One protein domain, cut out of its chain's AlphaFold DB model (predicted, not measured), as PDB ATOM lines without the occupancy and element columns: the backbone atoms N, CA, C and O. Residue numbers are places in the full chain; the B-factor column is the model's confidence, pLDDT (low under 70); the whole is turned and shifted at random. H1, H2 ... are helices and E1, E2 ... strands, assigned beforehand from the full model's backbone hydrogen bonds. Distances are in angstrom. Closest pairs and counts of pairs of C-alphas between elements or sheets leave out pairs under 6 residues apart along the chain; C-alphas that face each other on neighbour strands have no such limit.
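AT A GLANCE: This is residues 147 to 224 of the 324 residues of an uncharacterized protein of Gillisia mitskevichiae (UniProt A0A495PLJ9). A long, twisted hairpin of two strands, E3 and E4, makes the length of this domain; the short strands E1 and E2 line its two edges, and the helices H1, H2 and H3 cover one face of the resulting sheet, leaving the other face bare. H3 runs lengthwise over E3, H2 crosses over the hairpin, and H1 is a short turn over E1. The printed part has 78 residues, with three named helices and four named strands in the order E1, H1, H2, E2, H3, E3, E4; the class is mixed, helices and strands. The mixed sheet has the order E1, E4, E3, E2. The whole is compact, with a radius of gyration of the C-alphas of 12.8 A, yet elongated, spanning 41 by 23 by 19 A.

HOW THE PARTS SIT: Begin with the hairpin of E3, residues 199 to 209, and E4, residues 212 to 223: they are antiparallel at 164 degrees, and N 205 and O 216 are 2.8 A apart, within hydrogen-bond range. Beside E4 look for edge strand E1, residues 147 to 151, parallel to it at 24 degrees, with N 150 and O 221 at 2.8 A. Beside E3 find the other edge strand, E2, residues 181 to 183, antiparallel at 140 degrees, with N 204 and O 183 at 2.8 A. The sheet is only just strongly twisted, its C-alphas lying up to 4.4 A off the best plane. H3, residues 186 to 195, is on the sheet over E3 at a height of 9.2 A and runs along the strands, at 9 degrees to E3 on the local plane; the closest C-alphas are those of Leu 189 and Phe 201, 6.4 A apart. H2, residues 161 to 170, is on the same face over E4 and E3 at a height of 10.2 A and runs across the strands, at 70 degrees to E3 on the local plane. H2 and H3 touch, closest at the C-alphas of Arg 165 and Ile 186, 6.4 A apart, and are only just about perpendicular at 71 degrees. H1, residues 152 to 156, is on that face too, only just over E1 with 3 of its C-alphas, and is apart from H2 and H3. E1, H1, H2 and E2 form a split strand-helix-strand unit, two strands running the same way with E4 and E3 between them; its crossover is right-handed. In H1, H2 and H3 every O i to N i+4 pair is within hydrogen-bond range.

IN THESE COORDINATES: Find C-alpha 199 at (-14.829, -40.823, -40.051); from there E3 runs 32.0 A to residue 209. E4 starts at C-alpha 212, (5.877, -16.642, -47.809), and runs 36.7 A to residue 223. E1 begins at C-alpha 147, (-2.813, -38.683, -39.713). H2 is 14.2 A long and H3 14.6 A.

THE WHOLE: The C-alphas farthest apart are those of Asp 211 and Pro 224, 41.8 A. The printed part has no cut and no long link; the link from H2 to E2, 10 residues, is short, and the others are tight. The model's mean pLDDT over the printed part is 93.4, and no printed residue is under 70.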
ATOM      1  N   THR A 147      -1.531 -38.067 -40.077       98.00
ATOM      2  CA  THR A 147      -2.813 -38.683 -39.713       98.00
ATOM      3  C   THR A 147      -2.690 -39.500 -38.430       98.00
ATOM      4  O   THR A 147      -1.707 -40.215 -38.247       98.00
ATOM      5  N   ILE A 148      -3.708 -39.439 -37.572       97.44
ATOM      6  CA  ILE A 148      -3.873 -40.320 -36.406       97.44
ATOM      7  C   ILE A 148      -5.247 -40.992 -36.429       97.44
ATOM      8  O   ILE A 148      -6.209 -40.411 -36.927       97.44
ATOM      9  N   SER A 149      -5.340 -42.202 -35.875       97.19
ATOM     10  CA  SER A 149      -6.606 -42.911 -35.668       97.19
ATOM     11  C   SER A 149      -6.920 -42.996 -34.177       97.19
ATOM     12  O   SER A 149      -6.047 -43.364 -33.395       97.19
ATOM     13  N   LEU A 150      -8.158 -42.677 -33.804       95.62
ATOM     14  CA  LEU A 150      -8.700 -42.752 -32.447       95.62
ATOM     15  C   LEU A 150      -9.985 -43.579 -32.454       95.62
ATOM     16  O   LEU A 150     -10.745 -43.535 -33.422       95.62
ATOM     17  N   THR A 151     -10.260 -44.301 -31.373       95.88
ATOM     18  CA  THR A 151     -11.593 -44.875 -31.165       95.88
ATOM     19  C   THR A 151     -12.591 -43.788 -30.758       95.88
ATOM     20  O   THR A 151     -12.201 -42.690 -30.342       95.88
ATOM     21  N   TYR A 152     -13.888 -44.075 -30.869       94.38
ATOM     22  CA  TYR A 152     -14.941 -43.138 -30.483       94.38
ATOM     23  C   TYR A 152     -14.777 -42.680 -29.030       94.38
ATOM     24  O   TYR A 152     -14.772 -41.477 -28.777       94.38
ATOM     25  N   SER A 153     -14.563 -43.603 -28.089       93.75
ATOM     26  CA  SER A 153     -14.355 -43.262 -26.677       93.75
ATOM     27  C   SER A 153     -13.126 -42.377 -26.446       93.75
ATOM     28  O   SER A 153     -13.194 -41.427 -25.665       93.75
ATOM     29  N   GLN A 154     -12.022 -42.623 -27.159       95.12
ATOM     30  CA  GLN A 154     -10.819 -41.789 -27.087       95.12
ATOM     31  C   GLN A 154     -11.072 -40.371 -27.608       95.12
ATOM     32  O   GLN A 154     -10.651 -39.405 -26.976       95.12
ATOM     33  N   ALA A 155     -11.761 -40.241 -28.744       93.56
ATOM     34  CA  ALA A 155     -12.087 -38.946 -29.334       93.56
ATOM     35  C   ALA A 155     -13.110 -38.170 -28.486       93.56
ATOM     36  O   ALA A 155     -12.937 -36.976 -28.249       93.56
ATOM     37  N   ALA A 156     -14.141 -38.851 -27.980       92.75
ATOM     38  CA  ALA A 156     -15.177 -38.265 -27.132       92.75
ATOM     39  C   ALA A 156     -14.652 -37.822 -25.754       92.75
ATOM     40  O   ALA A 156     -15.235 -36.930 -25.144       92.75
ATOM     41  N   GLY A 157     -13.550 -38.409 -25.277       92.50
ATOM     42  CA  GLY A 157     -12.875 -38.004 -24.040       92.50
ATOM     43  C   GLY A 157     -12.095 -36.685 -24.131       92.50
ATOM     44  O   GLY A 157     -11.541 -36.243 -23.128       92.50
ATOM     45  N   ILE A 158     -12.024 -36.057 -25.309       91.44
ATOM     46  CA  ILE A 158     -11.371 -34.758 -25.511       91.44
ATOM     47  C   ILE A 158     -12.419 -33.659 -25.315       91.44
ATOM     48  O   ILE A 158     -13.167 -33.313 -26.229       91.44
ATOM     49  N   GLU A 159     -12.497 -33.120 -24.102       83.62
ATOM     50  CA  GLU A 159     -13.650 -32.321 -23.675       83.62
ATOM     51  C   GLU A 159     -13.573 -30.845 -24.089       83.62
ATOM     52  O   GLU A 159     -14.595 -30.153 -24.121       83.62
ATOM     53  N   SER A 160     -12.379 -30.332 -24.400       85.88
ATOM     54  CA  SER A 160     -12.180 -28.900 -24.632       85.88
ATOM     55  C   SER A 160     -11.610 -28.553 -26.006       85.88
ATOM     56  O   SER A 160     -10.783 -29.260 -26.582       85.88
ATOM     57  N   TRP A 161     -11.991 -27.370 -26.505       93.38
ATOM     58  CA  TRP A 161     -11.438 -26.798 -27.738       93.38
ATOM     59  C   TRP A 161      -9.904 -26.731 -27.726       93.38
ATOM     60  O   TRP A 161      -9.258 -26.984 -28.742       93.38
ATOM     61  N   ASP A 162      -9.317 -26.408 -26.571       91.50
ATOM     62  CA  ASP A 162      -7.866 -26.305 -26.414       91.50
ATOM     63  C   ASP A 162      -7.179 -27.673 -26.528       91.50
ATOM     64  O   ASP A 162      -6.121 -27.784 -27.146       91.50
ATOM     65  N   GLU A 163      -7.789 -28.739 -26.006       93.50
ATOM     66  CA  GLU A 163      -7.263 -30.100 -26.153       93.50
ATOM     67  C   GLU A 163      -7.383 -30.614 -27.585       93.50
ATOM     68  O   GLU A 163      -6.433 -31.212 -28.089       93.50
ATOM     69  N   VAL A 164      -8.478 -30.305 -28.290       93.88
ATOM     70  CA  VAL A 164      -8.596 -30.622 -29.722       93.88
ATOM     71  C   VAL A 164      -7.525 -29.871 -30.514       93.88
ATOM     72  O   VAL A 164      -6.823 -30.467 -31.331       93.88
ATOM     73  N   ARG A 165      -7.314 -28.576 -30.241       95.38
ATOM     74  CA  ARG A 165      -6.222 -27.813 -30.864       95.38
ATOM     75  C   ARG A 165      -4.863 -28.457 -30.581       95.38
ATOM     76  O   ARG A 165      -4.050 -28.583 -31.496       95.38
ATOM     77  N   LYS A 166      -4.600 -28.863 -29.337       94.88
ATOM     78  CA  LYS A 166      -3.357 -29.551 -28.949       94.88
ATOM     79  C   LYS A 166      -3.186 -30.883 -29.672       94.88
ATOM     80  O   LYS A 166      -2.068 -31.166 -30.095       94.88
ATOM     81  N   LEU A 167      -4.258 -31.654 -29.857       95.88
ATOM     82  CA  LEU A 167      -4.240 -32.893 -30.635       95.88
ATOM     83  C   LEU A 167      -3.764 -32.622 -32.066       95.88
ATOM     84  O   LEU A 167      -2.779 -33.220 -32.489       95.88
ATOM     85  N   TYR A 168      -4.376 -31.677 -32.782       97.12
ATOM     86  CA  TYR A 168      -3.938 -31.349 -34.143       97.12
ATOM     87  C   TYR A 168      -2.502 -30.815 -34.174       97.12
ATOM     88  O   TYR A 168      -1.697 -31.262 -34.982       97.12
ATOM     89  N   LEU A 169      -2.121 -29.929 -33.248       94.56
ATOM     90  CA  LEU A 169      -0.736 -29.444 -33.158       94.56
ATOM     91  C   LEU A 169       0.283 -30.548 -32.820       94.56
ATOM     92  O   LEU A 169       1.469 -30.372 -33.099       94.56
ATOM     93  N   SER A 170      -0.141 -31.659 -32.211       95.88
ATOM     94  CA  SER A 170       0.730 -32.808 -31.930       95.88
ATOM     95  C   SER A 170       1.075 -33.621 -33.181       95.88
ATOM     96  O   SER A 170       2.077 -34.330 -33.174       95.88
ATOM     97  N   LEU A 171       0.291 -33.470 -34.256       95.19
ATOM     98  CA  LEU A 171       0.543 -34.093 -35.557       95.19
ATOM     99  C   LEU A 171       1.626 -33.363 -36.359       95.19
ATOM    100  O   LEU A 171       2.116 -33.900 -37.345       95.19
ATOM    101  N   LEU A 172       2.009 -32.150 -35.954       93.44
ATOM    102  CA  LEU A 172       3.081 -31.406 -36.606       93.44
ATOM    103  C   LEU A 172       4.449 -32.000 -36.268       93.44
ATOM    104  O   LEU A 172       4.738 -32.331 -35.112       93.44
ATOM    105  N   GLN A 173       5.333 -32.041 -37.265       88.31
ATOM    106  CA  GLN A 173       6.725 -32.424 -37.063       88.31
ATOM    107  C   GLN A 173       7.420 -31.480 -36.067       88.31
ATOM    108  O   GLN A 173       7.117 -30.287 -35.952       88.31
ATOM    109  N   VAL A 174       8.388 -32.017 -35.322       84.12
ATOM    110  CA  VAL A 174       9.236 -31.219 -34.431       84.12
ATOM    111  C   VAL A 174       9.935 -30.118 -35.233       84.12
ATOM    112  O   VAL A 174      10.552 -30.395 -36.255       84.12
ATOM    113  N   GLY A 175       9.863 -28.882 -34.739       78.88
ATOM    114  CA  GLY A 175      10.454 -27.709 -35.390       78.88
ATOM    115  C   GLY A 175       9.469 -26.884 -36.220       78.88
ATOM    116  O   GLY A 175       9.755 -25.717 -36.472       78.88
ATOM    117  N   VAL A 176       8.290 -27.421 -36.557       88.00
ATOM    118  CA  VAL A 176       7.259 -26.658 -37.273       88.00
ATOM    119  C   VAL A 176       6.647 -25.587 -36.349       88.00
ATOM    120  O   VAL A 176       6.235 -25.906 -35.222       88.00
ATOM    121  N   PRO A 177       6.559 -24.314 -36.786       88.44
ATOM    122  CA  PRO A 177       5.914 -23.248 -36.024       88.44
ATOM    123  C   PRO A 177       4.454 -23.559 -35.655       88.44
ATOM    124  O   PRO A 177       3.656 -24.007 -36.477       88.44
ATOM    125  N   ARG A 178       4.073 -23.281 -34.399       91.25
ATOM    126  CA  ARG A 178       2.747 -23.610 -33.819       91.25
ATOM    127  C   ARG A 178       1.763 -22.428 -33.749       91.25
ATOM    128  O   ARG A 178       0.745 -22.489 -33.056       91.25
ATOM    129  N   ASN A 179       2.092 -21.338 -34.437       86.00
ATOM    130  CA  ASN A 179       1.334 -20.084 -34.509       86.00
ATOM    131  C   ASN A 179       0.556 -19.911 -35.828       86.00
ATOM    132  O   ASN A 179       0.114 -18.806 -36.128       86.00
ATOM    133  N   GLY A 180       0.406 -20.979 -36.607       92.19
ATOM    134  CA  GLY A 180      -0.347 -21.001 -37.853       92.19
ATOM    135  C   GLY A 180      -1.862 -20.999 -37.659       92.19
ATOM    136  O   GLY A 180      -2.392 -21.001 -36.538       92.19
ATOM    137  N   VAL A 181      -2.556 -21.001 -38.793       95.31
ATOM    138  CA  VAL A 181      -4.015 -20.913 -38.901       95.31
ATOM    139  C   VAL A 181      -4.570 -22.239 -39.414       95.31
ATOM    140  O   VAL A 181      -3.973 -22.859 -40.285       95.31
ATOM    141  N   PHE A 182      -5.707 -22.662 -38.858       97.69
ATOM    142  CA  PHE A 182      -6.430 -23.869 -39.262       97.69
ATOM    143  C   PHE A 182      -7.591 -23.509 -40.192       97.69
ATOM    144  O   PHE A 182      -8.379 -22.628 -39.841       97.69
ATOM    145  N   ASP A 183      -7.717 -24.220 -41.311       97.44
ATOM    146  CA  ASP A 183      -8.849 -24.128 -42.237       97.44
ATOM    147  C   ASP A 183      -9.301 -25.530 -42.706       97.44
ATOM    148  O   ASP A 183      -8.546 -26.222 -43.393       97.44
ATOM    149  N   PRO A 184     -10.499 -26.010 -42.327       98.25
ATOM    150  CA  PRO A 184     -11.474 -25.367 -41.442       98.25
ATOM    151  C   PRO A 184     -10.947 -25.163 -40.014       98.25
ATOM    152  O   PRO A 184      -9.998 -25.825 -39.580       98.25
ATOM    153  N   ALA A 185     -11.578 -24.256 -39.261       97.25
ATOM    154  CA  ALA A 185     -11.167 -23.956 -37.897       97.25
ATOM    155  C   ALA A 185     -11.473 -25.128 -36.949       97.25
ATOM    156  O   ALA A 185     -12.394 -25.915 -37.161       97.25
ATOM    157  N   ILE A 186     -10.754 -25.202 -35.824       95.50
ATOM    158  CA  ILE A 186     -10.952 -26.259 -34.814       95.50
ATOM    159  C   ILE A 186     -12.410 -26.333 -34.322       95.50
ATOM    160  O   ILE A 186     -12.926 -27.423 -34.094       95.50
ATOM    161  N   TRP A 187     -13.103 -25.195 -34.211       95.00
ATOM    162  CA  TRP A 187     -14.525 -25.177 -33.848       95.00
ATOM    163  C   TRP A 187     -15.416 -25.889 -34.867       95.00
ATOM    164  O   TRP A 187     -16.351 -26.581 -34.473       95.00
ATOM    165  N   ASP A 188     -15.112 -25.768 -36.156       97.19
ATOM    166  CA  ASP A 188     -15.879 -26.431 -37.209       97.19
ATOM    167  C   ASP A 188     -15.685 -27.948 -37.150       97.19
ATOM    168  O   ASP A 188     -16.644 -28.697 -37.315       97.19
ATOM    169  N   LEU A 189     -14.468 -28.407 -36.838       96.44
ATOM    170  CA  LEU A 189     -14.171 -29.831 -36.649       96.44
ATOM    171  C   LEU A 189     -14.925 -30.410 -35.447       96.44
ATOM    172  O   LEU A 189     -15.504 -31.488 -35.561       96.44
ATOM    173  N   ILE A 190     -14.975 -29.677 -34.331       94.19
ATOM    174  CA  ILE A 190     -15.749 -30.057 -33.137       94.19
ATOM    175  C   ILE A 190     -17.238 -30.144 -33.473       94.19
ATOM    176  O   ILE A 190     -17.880 -31.150 -33.177       94.19
ATOM    177  N   ASN A 191     -17.784 -29.121 -34.135       96.19
ATOM    178  CA  ASN A 191     -19.182 -29.120 -34.558       96.19
ATOM    179  C   ASN A 191     -19.477 -30.298 -35.490       96.19
ATOM    180  O   ASN A 191     -20.536 -30.914 -35.399       96.19
ATOM    181  N   ARG A 192     -18.544 -30.644 -36.383       96.81
ATOM    182  CA  ARG A 192     -18.707 -31.785 -37.282       96.81
ATOM    183  C   ARG A 192     -18.729 -33.102 -36.515       96.81
ATOM    184  O   ARG A 192     -19.635 -33.889 -36.745       96.81
ATOM    185  N   PHE A 193     -17.804 -33.292 -35.574       96.00
ATOM    186  CA  PHE A 193     -17.756 -34.476 -34.712       96.00
ATOM    187  C   PHE A 193     -19.042 -34.649 -33.892       96.00
ATOM    188  O   PHE A 193     -19.549 -35.753 -33.755       96.00
ATOM    189  N   GLN A 194     -19.633 -33.557 -33.399       94.06
ATOM    190  CA  GLN A 194     -20.900 -33.615 -32.659       94.06
ATOM    191  C   GLN A 194     -22.100 -34.043 -33.517       94.06
ATOM    192  O   GLN A 194     -23.067 -34.578 -32.981       94.06
ATOM    193  N   ASN A 195     -22.062 -33.790 -34.828       95.75
ATOM    194  CA  ASN A 195     -23.141 -34.160 -35.747       95.75
ATOM    195  C   ASN A 195     -22.940 -35.552 -36.360       95.75
ATOM    196  O   ASN A 195     -23.910 -36.285 -36.536       95.75
ATOM    197  N   ASP A 196     -21.698 -35.898 -36.690       96.06
ATOM    198  CA  ASP A 196     -21.299 -37.186 -37.249       96.06
ATOM    199  C   ASP A 196     -19.947 -37.584 -36.631       96.06
ATOM    200  O   ASP A 196     -18.907 -37.085 -37.071       96.06
ATOM    201  N   PRO A 197     -19.944 -38.395 -35.553       92.75
ATOM    202  CA  PRO A 197     -18.755 -38.621 -34.732       92.75
ATOM    203  C   PRO A 197     -17.747 -39.600 -35.337       92.75
ATOM    204  O   PRO A 197     -16.653 -39.750 -34.797       92.75
ATOM    205  N   LEU A 198     -18.088 -40.275 -36.435       95.00
ATOM    206  CA  LEU A 198     -17.223 -41.257 -37.082       95.00
ATOM    207  C   LEU A 198     -16.655 -40.705 -38.395       95.00
ATOM    208  O   LEU A 198     -17.258 -39.867 -39.059       95.00
ATOM    209  N   GLY A 199     -15.482 -41.199 -38.794       95.62
ATOM    210  CA  GLY A 199     -14.829 -40.823 -40.051       95.62
ATOM    211  C   GLY A 199     -13.641 -39.870 -39.885       95.62
ATOM    212  O   GLY A 199     -13.035 -39.783 -38.821       95.62
ATOM    213  N   SER A 200     -13.246 -39.204 -40.975       97.69
ATOM    214  CA  SER A 200     -11.968 -38.476 -41.069       97.69
ATOM    215  C   SER A 200     -12.138 -36.964 -40.986       97.69
ATOM    216  O   SER A 200     -12.655 -36.349 -41.916       97.69
ATOM    217  N   PHE A 201     -11.660 -36.347 -39.912       98.00
ATOM    218  CA  PHE A 201     -11.682 -34.909 -39.655       98.00
ATOM    219  C   PHE A 201     -10.337 -34.303 -40.058       98.00
ATOM    220  O   PHE A 201      -9.318 -34.587 -39.435       98.00
ATOM    221  N   SER A 202     -10.329 -33.494 -41.118       98.25
ATOM    222  CA  SER A 202      -9.106 -32.923 -41.689       98.25
ATOM    223  C   SER A 202      -9.143 -31.401 -41.673       98.25
ATOM    224  O   SER A 202     -10.198 -30.799 -41.880       98.25
ATOM    225  N   THR A 203      -7.980 -30.790 -41.468       98.25
ATOM    226  CA  THR A 203      -7.769 -29.342 -41.557       98.25
ATOM    227  C   THR A 203      -6.425 -29.041 -42.200       98.25
ATOM    228  O   THR A 203      -5.445 -29.757 -41.981       98.25
ATOM    229  N   THR A 204      -6.389 -27.996 -43.019       98.31
ATOM    230  CA  THR A 204      -5.156 -27.433 -43.555       98.31
ATOM    231  C   THR A 204      -4.599 -26.452 -42.535       98.31
ATOM    232  O   THR A 204      -5.262 -25.494 -42.139       98.31
ATOM    233  N   TYR A 205      -3.374 -26.703 -42.093       97.38
ATOM    234  CA  TYR A 205      -2.644 -25.836 -41.187       97.38
ATOM    235  C   TYR A 205      -1.606 -25.037 -41.972       97.38
ATOM    236  O   TYR A 205      -0.691 -25.615 -42.554       97.38
ATOM    237  N   THR A 206      -1.748 -23.713 -41.986       95.38
ATOM    238  CA  THR A 206      -0.894 -22.804 -42.763       95.38
ATOM    239  C   THR A 206      -0.030 -21.947 -41.844       95.38
ATOM    240  O   THR A 206      -0.533 -21.336 -40.897       95.38
ATOM    241  N   ILE A 207       1.263 -21.859 -42.156       92.50
ATOM    242  CA  ILE A 207       2.242 -20.987 -41.492       92.50
ATOM    243  C   ILE A 207       2.790 -19.943 -42.471       92.50
ATOM    244  O   ILE A 207       2.777 -20.149 -43.682       92.50
ATOM    245  N   GLY A 208       3.305 -18.836 -41.932       86.00
ATOM    246  CA  GLY A 208       3.868 -17.734 -42.716       86.00
ATOM    247  C   GLY A 208       2.870 -16.611 -43.026       86.00
ATOM    248  O   GLY A 208       1.682 -16.690 -42.705       86.00
ATOM    249  N   GLU A 209       3.369 -15.536 -43.632       76.50
ATOM    250  CA  GLU A 209       2.611 -14.326 -43.961       76.50
ATOM    251  C   GLU A 209       2.940 -13.836 -45.381       76.50
ATOM    252  O   GLU A 209       4.044 -14.029 -45.892       76.50
ATOM    253  N   GLY A 210       1.967 -13.180 -46.023       76.56
ATOM    254  CA  GLY A 210       2.117 -12.681 -47.393       76.56
ATOM    255  C   GLY A 210       2.375 -13.803 -48.403       76.56
ATOM    256  O   GLY A 210       1.647 -14.798 -48.412       76.56
ATOM    257  N   ASP A 211       3.405 -13.617 -49.228       75.00
ATOM    258  CA  ASP A 211       3.822 -14.554 -50.281       75.00
ATOM    259  C   ASP A 211       4.714 -15.689 -49.755       75.00
ATOM    260  O   ASP A 211       4.938 -16.684 -50.442       75.00
ATOM    261  N   CYS A 212       5.190 -15.573 -48.512       80.94
ATOM    262  CA  CYS A 212       5.877 -16.642 -47.809       80.94
ATOM    263  C   CYS A 212       4.851 -17.391 -46.955       80.94
ATOM    264  O   CYS A 212       4.684 -17.080 -45.774       80.94
ATOM    265  N   LYS A 213       4.205 -18.413 -47.527       90.19
ATOM    266  CA  LYS A 213       3.338 -19.351 -46.798       90.19
ATOM    267  C   LYS A 213       3.626 -20.790 -47.187       90.19
ATOM    268  O   LYS A 213       3.886 -21.064 -48.354       90.19
ATOM    269  N   ASP A 214       3.489 -21.685 -46.220       93.00
ATOM    270  CA  ASP A 214       3.464 -23.124 -46.466       93.00
ATOM    271  C   ASP A 214       2.358 -23.792 -45.646       93.00
ATOM    272  O   ASP A 214       1.887 -23.228 -44.652       93.00
ATOM    273  N   SER A 215       1.867 -24.942 -46.107       95.94
ATOM    274  CA  SER A 215       0.688 -25.598 -45.539       95.94
ATOM    275  C   SER A 215       0.814 -27.113 -45.486       95.94
ATOM    276  O   SER A 215       1.384 -27.727 -46.378       95.94
ATOM    277  N   VAL A 216       0.185 -27.703 -44.474       97.31
ATOM    278  CA  VAL A 216       0.142 -29.150 -44.244       97.31
ATOM    279  C   VAL A 216      -1.280 -29.603 -43.934       97.31
ATOM    280  O   VAL A 216      -2.047 -28.865 -43.312       97.31
ATOM    281  N   ILE A 217      -1.655 -30.812 -44.346       98.25
ATOM    282  CA  ILE A 217      -2.945 -31.418 -44.012       98.25
ATOM    283  C   ILE A 217      -2.789 -32.299 -42.774       98.25
ATOM    284  O   ILE A 217      -2.002 -33.247 -42.732       98.25
ATOM    285  N   LEU A 218      -3.598 -32.007 -41.761       98.31
ATOM    286  CA  LEU A 218      -3.640 -32.745 -40.506       98.31
ATOM    287  C   LEU A 218      -4.985 -33.452 -40.391       98.31
ATOM    288  O   LEU A 218      -6.028 -32.807 -40.500       98.31
ATOM    289  N   THR A 219      -4.963 -34.767 -40.170       98.31
ATOM    290  CA  THR A 219      -6.176 -35.595 -40.152       98.31
ATOM    291  C   THR A 219      -6.296 -36.423 -38.876       98.31
ATOM    292  O   THR A 219      -5.364 -37.113 -38.467       98.31
ATOM    293  N   VAL A 220      -7.481 -36.411 -38.273       98.25
ATOM    294  CA  VAL A 220      -7.886 -37.324 -37.200       98.25
ATOM    295  C   VAL A 220      -8.972 -38.241 -37.747       98.25
ATOM    296  O   VAL A 220      -9.999 -37.769 -38.225       98.25
ATOM    297  N   VAL A 221      -8.764 -39.550 -37.691       98.19
ATOM    298  CA  VAL A 221      -9.760 -40.559 -38.068       98.19
ATOM    299  C   VAL A 221     -10.384 -41.125 -36.801       98.19
ATOM    300  O   VAL A 221      -9.662 -41.603 -35.934       98.19
ATOM    301  N   VAL A 222     -11.711 -41.080 -36.696       97.69
ATOM    302  CA  VAL A 222     -12.455 -41.678 -35.585       97.69
ATOM    303  C   VAL A 222     -13.149 -42.947 -36.058       97.69
ATOM    304  O   VAL A 222     -13.946 -42.919 -37.000       97.69
ATOM    305  N   ILE A 223     -12.838 -44.058 -35.398       95.62
ATOM    306  CA  ILE A 223     -13.412 -45.381 -35.656       95.62
ATOM    307  C   ILE A 223     -14.303 -45.827 -34.485       95.62
ATOM    308  O   ILE A 223     -14.137 -45.319 -33.375       95.62
ATOM    309  N   PRO A 224     -15.254 -46.754 -34.697       94.44
ATOM    310  CA  PRO A 224     -16.057 -47.312 -33.611       94.44
ATOM    311  C   PRO A 224     -15.181 -47.937 -32.518       94.44
ATOM    312  O   PRO A 224     -14.105 -48.456 -32.813       94.44
TER     313      PRO A 224